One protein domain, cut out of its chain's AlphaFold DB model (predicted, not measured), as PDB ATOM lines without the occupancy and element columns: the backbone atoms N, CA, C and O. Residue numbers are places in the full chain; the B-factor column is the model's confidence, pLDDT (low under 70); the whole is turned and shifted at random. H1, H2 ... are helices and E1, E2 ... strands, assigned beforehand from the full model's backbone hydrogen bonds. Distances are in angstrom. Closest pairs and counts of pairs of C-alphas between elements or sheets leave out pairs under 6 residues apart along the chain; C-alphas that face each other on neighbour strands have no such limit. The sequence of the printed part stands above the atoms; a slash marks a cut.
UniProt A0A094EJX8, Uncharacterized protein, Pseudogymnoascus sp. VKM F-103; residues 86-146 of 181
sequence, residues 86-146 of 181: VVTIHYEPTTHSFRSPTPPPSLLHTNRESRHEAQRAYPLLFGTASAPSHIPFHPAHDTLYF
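Overview. This is residues 86 to 146 of the 181 residues of an uncharacterized protein of Pseudogymnoascus sp. VKM F-103 (UniProt A0A094EJX8). With little regular structure, this is an elongated body mostly of loops: the E2 and E3 hairpin lies towards one end, helix H1 at the other, with long unnamed stretches between. E1 runs on into E2, and E4 pairs beside E1. The 61 printed residues, 23 in named elements, hold E1, E2, E3, H1, E4 in that order, mixed in class; sheet E1, E4 is parallel, sheet E2, E3 antiparallel. It is only just compact, close to loose, radius of gyration of the C-alphas 12.2 A, spanning 37 by 21 by 18 A.

Arrangement. E1, residues 86 to 88, runs on into E2, residues 90 to 92, at 19 degrees. E2 forms an antiparallel hairpin with E3, residues 97 to 99; N 90 and O 99, 2.8 A apart, are within hydrogen-bond range. H1, residues 112 to 121, is apart from E1 and E2; 5 of its 6 O i to N i+4 pairs are within range. E4, residues 142 to 145, is parallel to E1, with N 87 and O 143 at 2.8 A.

Along the chain. E1 begins at C-alpha 86 (175.208, 7.590, -32.855). E1, E2 and E3 measure 6.1, 6.3 and 6.7 A, H1 14.7 A. E4, 9.6 A, ends at C-alpha 145 (178.665, 10.993, -36.957).

Size, cuts and confidence. The C-alphas farthest apart, Thr 94 and Glu 113, are 37.3 A apart. The printed part has no cut; links E3 to H1 and H1 to E4 are long. No printed residue is under 70 in pLDDT.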
ATOM      1  N   VAL A  86     174.494   6.644 -31.998       96.31
ATOM      2  CA  VAL A  86     175.208   7.590 -32.855       96.31
ATOM      3  C   VAL A  86     175.851   8.673 -31.992       96.31
ATOM      4  O   VAL A  86     175.167   9.489 -31.366       96.31
ATOM      5  N   VAL A  87     177.181   8.691 -31.965       96.88
ATOM      6  CA  VAL A  87     177.968   9.716 -31.277       96.88
ATOM      7  C   VAL A  87     178.272  10.830 -32.267       96.88
ATOM      8  O   VAL A  87     179.059  10.662 -33.197       96.88
ATOM      9  N   THR A  88     177.616  11.971 -32.074       96.88
ATOM     10  CA  THR A  88     177.806  13.146 -32.926       96.88
ATOM     11  C   THR A  88     178.999  13.950 -32.433       96.88
ATOM     12  O   THR A  88     179.048  14.304 -31.260       96.88
ATOM     13  N   ILE A  89     179.947  14.278 -33.310       95.81
ATOM     14  CA  ILE A  89     181.156  15.011 -32.922       95.81
ATOM     15  C   ILE A  89     181.246  16.343 -33.657       95.81
ATOM     16  O   ILE A  89     181.261  16.406 -34.886       95.81
ATOM     17  N   HIS A  90     181.375  17.416 -32.882       94.75
ATOM     18  CA  HIS A  90     181.645  18.765 -33.357       94.75
ATOM     19  C   HIS A  90     183.068  19.166 -32.982       94.75
ATOM     20  O   HIS A  90     183.470  19.053 -31.826       94.75
ATOM     21  N   TYR A  91     183.825  19.664 -33.955       93.50
ATOM     22  CA  TYR A  91     185.104  20.314 -33.686       93.50
ATOM     23  C   TYR A  91     184.880  21.797 -33.401       93.50
ATOM     24  O   TYR A  91     184.342  22.498 -34.266       93.50
ATOM     25  N   GLU A  92     185.325  22.251 -32.232       92.75
ATOM     26  CA  GLU A  92     185.319  23.644 -31.796       92.75
ATOM     27  C   GLU A  92     186.669  24.296 -32.149       92.75
ATOM     28  O   GLU A  92     187.689  23.957 -31.540       92.75
ATOM     29  N   PRO A  93     186.719  25.216 -33.134       91.31
ATOM     30  CA  PRO A  93     187.978  25.811 -33.577       91.31
ATOM     31  C   PRO A  93     188.621  26.724 -32.536       91.31
ATOM     32  O   PRO A  93     189.836  26.866 -32.544       91.31
ATOM     33  N   THR A  94     187.825  27.350 -31.663       93.12
ATOM     34  CA  THR A  94     188.324  28.332 -30.686       93.12
ATOM     35  C   THR A  94     189.136  27.682 -29.572       93.12
ATOM     36  O   THR A  94     190.190  28.182 -29.194       93.12
ATOM     37  N   THR A  95     188.669  26.540 -29.069       93.12
ATOM     38  CA  THR A  95     189.329  25.771 -28.005       93.12
ATOM     39  C   THR A  95     190.138  24.594 -28.541       93.12
ATOM     40  O   THR A  95     190.646  23.797 -27.756       93.12
ATOM     41  N   HIS A  96     190.205  24.449 -29.869       94.62
ATOM     42  CA  HIS A  96     190.815  23.321 -30.566       94.62
ATOM     43  C   HIS A  96     190.402  21.957 -30.000       94.62
ATOM     44  O   HIS A  96     191.223  21.051 -29.921       94.62
ATOM     45  N   SER A  97     189.137  21.790 -29.610       95.44
ATOM     46  CA  SER A  97     188.658  20.585 -28.928       95.44
ATOM     47  C   SER A  97     187.425  19.992 -29.600       95.44
ATOM     48  O   SER A  97     186.737  20.645 -30.384       95.44
ATOM     49  N   PHE A  98     187.149  18.723 -29.312       95.62
ATOM     50  CA  PHE A  98     185.929  18.064 -29.758       95.62
ATOM     51  C   PHE A  98     184.842  18.167 -28.693       95.62
ATOM     52  O   PHE A  98     185.132  18.116 -27.505       95.62
ATOM     53  N   ARG A  99     183.586  18.301 -29.111       94.88
ATOM     54  CA  ARG A  99     182.411  18.254 -28.237       94.88
ATOM     55  C   ARG A  99     181.360  17.340 -28.845       94.88
ATOM     56  O   ARG A  99     181.238  17.256 -30.065       94.88
ATOM     57  N   SER A 100     180.586  16.690 -27.987       96.06
ATOM     58  CA  SER A 100     179.467  15.845 -28.389       96.06
ATOM     59  C   SER A 100     178.196  16.274 -27.654       96.06
ATOM     60  O   SER A 100     178.242  16.408 -26.431       96.06
ATOM     61  N   PRO A 101     177.073  16.506 -28.360       95.44
ATOM     62  CA  PRO A 101     175.764  16.679 -27.737       95.44
ATOM     63  C   PRO A 101     175.140  15.336 -27.332       95.44
ATOM     64  O   PRO A 101     174.119  15.323 -26.648       95.44
ATOM     65  N   THR A 102     175.714  14.207 -27.766       94.94
ATOM     66  CA  THR A 102     175.207  12.878 -27.427       94.94
ATOM     67  C   THR A 102     175.388  12.640 -25.924       94.94
ATOM     68  O   THR A 102     176.512  12.766 -25.425       94.94
ATOM     69  N   PRO A 103     174.323  12.276 -25.186       93.81
ATOM     70  CA  PRO A 103     174.433  12.020 -23.758       93.81
ATOM     71  C   PRO A 103     175.354  10.818 -23.477       93.81
ATOM     72  O   PRO A 103     175.427   9.883 -24.286       93.81
ATOM     73  N   PRO A 104     176.046  10.799 -22.323       92.81
ATOM     74  CA  PRO A 104     176.791   9.623 -21.887       92.81
ATOM     75  C   PRO A 104     175.878   8.386 -21.805       92.81
ATOM     76  O   PRO A 104     174.685   8.528 -21.519       92.81
ATOM     77  N   PRO A 105     176.402   7.167 -22.036       93.50
ATOM     78  CA  PRO A 105     175.597   5.961 -21.905       93.50
ATOM     79  C   PRO A 105     175.096   5.821 -20.465       93.50
ATOM     80  O   PRO A 105     175.832   6.085 -19.508       93.50
ATOM     81  N   SER A 106     173.846   5.380 -20.309       93.19
ATOM     82  CA  SER A 106     173.183   5.246 -19.005       93.19
ATOM     83  C   SER A 106     173.995   4.403 -18.023       93.19
ATOM     84  O   SER A 106     174.045   4.726 -16.836       93.19
ATOM     85  N   LEU A 107     174.725   3.395 -18.520       94.94
ATOM     86  CA  LEU A 107     175.557   2.530 -17.691       94.94
ATOM     87  C   LEU A 107     176.646   3.279 -16.903       94.94
ATOM     88  O   LEU A 107     177.010   2.823 -15.819       94.94
ATOM     89  N   LEU A 108     177.129   4.438 -17.370       95.19
ATOM     90  CA  LEU A 108     178.083   5.258 -16.605       95.19
ATOM     91  C   LEU A 108     177.447   5.910 -15.362       95.19
ATOM     92  O   LEU A 108     178.160   6.337 -14.443       95.19
ATOM     93  N   HIS A 109     176.115   5.980 -15.307       94.88
ATOM     94  CA  HIS A 109     175.368   6.721 -14.291       94.88
ATOM     95  C   HIS A 109     174.416   5.866 -13.446       94.88
ATOM     96  O   HIS A 109     174.034   6.325 -12.374       94.88
ATOM     97  N   THR A 110     174.093   4.632 -13.847       92.62
ATOM     98  CA  THR A 110     173.141   3.764 -13.126       92.62
ATOM     99  C   THR A 110     173.559   3.469 -11.680       92.62
ATOM    100  O   THR A 110     172.821   3.761 -10.745       92.62
ATOM    101  N   ASN A 111     174.730   2.857 -11.474       93.88
ATOM    102  CA  ASN A 111     175.276   2.541 -10.149       93.88
ATOM    103  C   ASN A 111     176.799   2.308 -10.228       93.88
ATOM    104  O   ASN A 111     177.407   2.467 -11.287       93.88
ATOM    105  N   ARG A 112     177.430   1.946  -9.101       95.50
ATOM    106  CA  ARG A 112     178.886   1.741  -9.022       95.50
ATOM    107  C   ARG A 112     179.385   0.570  -9.876       95.50
ATOM    108  O   ARG A 112     180.418   0.718 -10.516       95.50
ATOM    109  N   GLU A 113     178.677  -0.558  -9.886       95.94
ATOM    110  CA  GLU A 113     179.083  -1.749 -10.651       95.94
ATOM    111  C   GLU A 113     178.948  -1.519 -12.153       95.94
ATOM    112  O   GLU A 113     179.905  -1.700 -12.896       95.94
ATOM    113  N   SER A 114     177.794  -1.012 -12.582       95.81
ATOM    114  CA  SER A 114     177.530  -0.636 -13.969       95.81
ATOM    115  C   SER A 114     178.561   0.368 -14.484       95.81
ATOM    116  O   SER A 114     179.075   0.218 -15.590       95.81
ATOM    117  N   ARG A 115     178.914   1.379 -13.674       96.69
ATOM    118  CA  ARG A 115     179.937   2.362 -14.047       96.69
ATOM    119  C   ARG A 115     181.302   1.713 -14.244       96.69
ATOM    120  O   ARG A 115     181.998   2.080 -15.183       96.69
ATOM    121  N   HIS A 116     181.680   0.788 -13.366       97.00
ATOM    122  CA  HIS A 116     182.961   0.084 -13.448       97.00
ATOM    123  C   HIS A 116     183.070  -0.751 -14.727       97.00
ATOM    124  O   HIS A 116     184.081  -0.663 -15.420       97.00
ATOM    125  N   GLU A 117     182.019  -1.493 -15.080       96.38
ATOM    126  CA  GLU A 117     181.974  -2.257 -16.334       96.38
ATOM    127  C   GLU A 117     181.975  -1.326 -17.559       96.38
ATOM    128  O   GLU A 117     182.762  -1.498 -18.489       96.38
ATOM    129  N   ALA A 118     181.172  -0.258 -17.538       95.56
ATOM    130  CA  ALA A 118     181.093   0.686 -18.650       95.56
ATOM    131  C   ALA A 118     182.382   1.481 -18.885       95.56
ATOM    132  O   ALA A 118     182.735   1.728 -20.034       95.56
ATOM    133  N   GLN A 119     183.126   1.851 -17.842       95.50
ATOM    134  CA  GLN A 119     184.411   2.543 -18.009       95.50
ATOM    135  C   GLN A 119     185.455   1.700 -18.754       95.50
ATOM    136  O   GLN A 119     186.340   2.263 -19.393       95.50
ATOM    137  N   ARG A 120     185.351   0.366 -18.697       95.12
ATOM    138  CA  ARG A 120     186.237  -0.545 -19.438       95.12
ATOM    139  C   ARG A 120     185.885  -0.594 -20.922       95.12
ATOM    140  O   ARG A 120     186.780  -0.630 -21.759       95.12
ATOM    141  N   ALA A 121     184.593  -0.580 -21.233       94.56
ATOM    142  CA  ALA A 121     184.083  -0.705 -22.595       94.56
ATOM    143  C   ALA A 121     184.040   0.629 -23.365       94.56
ATOM    144  O   ALA A 121     184.150   0.647 -24.589       94.56
ATOM    145  N   TYR A 122     183.905   1.752 -22.653       95.44
ATOM    146  CA  TYR A 122     183.823   3.100 -23.217       95.44
ATOM    147  C   TYR A 122     185.072   3.925 -22.866       95.44
ATOM    148  O   TYR A 122     185.015   4.767 -21.960       95.44
ATOM    149  N   PRO A 123     186.202   3.741 -23.574       95.69
ATOM    150  CA  PRO A 123     187.336   4.641 -23.436       95.69
ATOM    151  C   PRO A 123     186.932   6.086 -23.759       95.69
ATOM    152  O   PRO A 123     186.096   6.354 -24.628       95.69
ATOM    153  N   LEU A 124     187.556   7.036 -23.061       96.56
ATOM    154  CA  LEU A 124     187.429   8.453 -23.379       96.56
ATOM    155  C   LEU A 124     188.315   8.762 -24.583       96.56
ATOM    156  O   LEU A 124     189.543   8.682 -24.492       96.56
ATOM    157  N   LEU A 125     187.696   9.131 -25.703       95.50
ATOM    158  CA  LEU A 125     188.378   9.403 -26.968       95.50
ATOM    159  C   LEU A 125     188.243  10.876 -27.388       95.50
ATOM    160  O   LEU A 125     187.642  11.699 -26.688       95.50
ATOM    161  N   PHE A 126     188.840  11.194 -28.542       95.12
ATOM    162  CA  PHE A 126     188.806  12.510 -29.196       95.12
ATOM    163  C   PHE A 126     189.534  13.613 -28.417       95.12
ATOM    164  O   PHE A 126     189.064  14.743 -28.299       95.12
ATOM    165  N   GLY A 127     190.713  13.271 -27.894       95.06
ATOM    166  CA  GLY A 127     191.680  14.253 -27.416       95.06
ATOM    167  C   GLY A 127     192.368  14.977 -28.574       95.06
ATOM    168  O   GLY A 127     192.403  14.503 -29.709       95.06
ATOM    169  N   THR A 128     192.930  16.138 -28.274       95.19
ATOM    170  CA  THR A 128     193.737  16.955 -29.185       95.19
ATOM    171  C   THR A 128     195.012  17.387 -28.463       95.19
ATOM    172  O   THR A 128     195.141  17.183 -27.259       95.19
ATOM    173  N   ALA A 129     195.939  18.042 -29.163       94.81
ATOM    174  CA  ALA A 129     197.124  18.613 -28.521       94.81
ATOM    175  C   ALA A 129     196.781  19.661 -27.441       94.81
ATOM    176  O   ALA A 129     197.560  19.862 -26.515       94.81
ATOM    177  N   SER A 130     195.619  20.315 -27.551       93.62
ATOM    178  CA  SER A 130     195.197  21.391 -26.647       93.62
ATOM    179  C   SER A 130     194.178  20.956 -25.590       93.62
ATOM    180  O   SER A 130     193.899  21.728 -24.674       93.62
ATOM    181  N   ALA A 131     193.577  19.768 -25.711       94.94
ATOM    182  CA  ALA A 131     192.499  19.326 -24.830       94.94
ATOM    183  C   ALA A 131     192.481  17.799 -24.659       94.94
ATOM    184  O   ALA A 131     192.612  17.079 -25.652       94.94
ATOM    185  N   PRO A 132     192.257  17.286 -23.437       96.50
ATOM    186  CA  PRO A 132     192.213  15.851 -23.183       96.50
ATOM    187  C   PRO A 132     190.984  15.186 -23.816       96.50
ATOM    188  O   PRO A 132     189.961  15.825 -24.099       96.50
ATOM    189  N   SER A 133     191.075  13.870 -24.003       96.75
ATOM    190  CA  SER A 133     189.935  13.056 -24.403       96.75
ATOM    191  C   SER A 133     188.895  12.989 -23.283       96.75
ATOM    192  O   SER A 133     189.225  12.819 -22.111       96.75
ATOM    193  N   HIS A 134     187.620  13.149 -23.633       95.81
ATOM    194  CA  HIS A 134     186.533  13.194 -22.643       95.81
ATOM    195  C   HIS A 134     185.195  12.658 -23.159       95.81
ATOM    196  O   HIS A 134     184.211  12.662 -22.424       95.81
ATOM    197  N   ILE A 135     185.131  12.201 -24.410       96.75
ATOM    198  CA  ILE A 135     183.897  11.684 -24.999       96.75
ATOM    199  C   ILE A 135     183.939  10.151 -24.888       96.75
ATOM    200  O   ILE A 135     184.811   9.541 -25.512       96.75
ATOM    201  N   PRO A 136     183.043   9.518 -24.106       96.06
ATOM    202  CA  PRO A 136     182.983   8.063 -24.000       96.06
ATOM    203  C   PRO A 136     182.480   7.464 -25.315       96.06
ATOM    204  O   PRO A 136     181.386   7.818 -25.767       96.06
ATOM    205  N   PHE A 137     183.252   6.551 -25.901       95.56
ATOM    206  CA  PHE A 137     182.946   5.936 -27.194       95.56
ATOM    207  C   PHE A 137     183.283   4.445 -27.190       95.56
ATOM    208  O   PHE A 137     184.403   4.082 -26.846       95.56
ATOM    209  N   HIS A 138     182.333   3.599 -27.588       95.06
ATOM    210  CA  HIS A 138     182.517   2.154 -27.719       95.06
ATOM    211  C   HIS A 138     182.901   1.776 -29.157       95.06
ATOM    212  O   HIS A 138     182.029   1.774 -30.027       95.06
ATOM    213  N   PRO A 139     184.154   1.373 -29.443       91.69
ATOM    214  CA  PRO A 139     184.623   1.184 -30.818       91.69
ATOM    215  C   PRO A 139     183.848   0.158 -31.655       91.69
ATOM    216  O   PRO A 139     183.768   0.311 -32.868       91.69
ATOM    217  N   ALA A 140     183.286  -0.876 -31.023       91.19
ATOM    218  CA  ALA A 140     182.554  -1.934 -31.728       91.19
ATOM    219  C   ALA A 140     181.044  -1.673 -31.912       91.19
ATOM    220  O   ALA A 140     180.427  -2.318 -32.754       91.19
ATOM    221  N   HIS A 141     180.441  -0.760 -31.137       92.12
ATOM    222  CA  HIS A 141     178.977  -0.591 -31.080       92.12
ATOM    223  C   HIS A 141     178.522   0.845 -31.363       92.12
ATOM    224  O   HIS A 141     177.413   1.052 -31.860       92.12
ATOM    225  N   ASP A 142     179.368   1.842 -31.103       94.94
ATOM    226  CA  ASP A 142     179.051   3.233 -31.393       94.94
ATOM    227  C   ASP A 142     179.358   3.566 -32.853       94.94
ATOM    228  O   ASP A 142     180.419   3.254 -33.394       94.94
ATOM    229  N   THR A 143     178.438   4.287 -33.488       95.81
ATOM    230  CA  THR A 143     178.658   4.874 -34.810       95.81
ATOM    231  C   THR A 143     179.025   6.340 -34.657       95.81
ATOM    232  O   THR A 143     178.316   7.106 -34.005       95.81
ATOM    233  N   LEU A 144     180.126   6.756 -35.275       95.94
ATOM    234  CA  LEU A 144     180.580   8.141 -35.236       95.94
ATOM    235  C   LEU A 144     179.912   8.949 -36.360       95.94
ATOM    236  O   LEU A 144     180.043   8.613 -37.537       95.94
ATOM    237  N   TYR A 145     179.226  10.036 -36.005       96.00
ATOM    238  CA  TYR A 145     178.665  10.993 -36.957       96.00
ATOM    239  C   TYR A 145     179.398  12.337 -36.900       96.00
ATOM    240  O   TYR A 145     179.465  12.983 -35.855       96.00
ATOM    241  N   PHE A 146     179.904  12.783 -38.050       93.69
ATOM    242  CA  PHE A 146     180.468  14.120 -38.234       93.69
ATOM    243  C   PHE A 146     179.477  14.988 -39.020       93.69
ATOM    244  O   PHE A 146     179.330  14.801 -40.233       93.69
TER     245      PHE A 146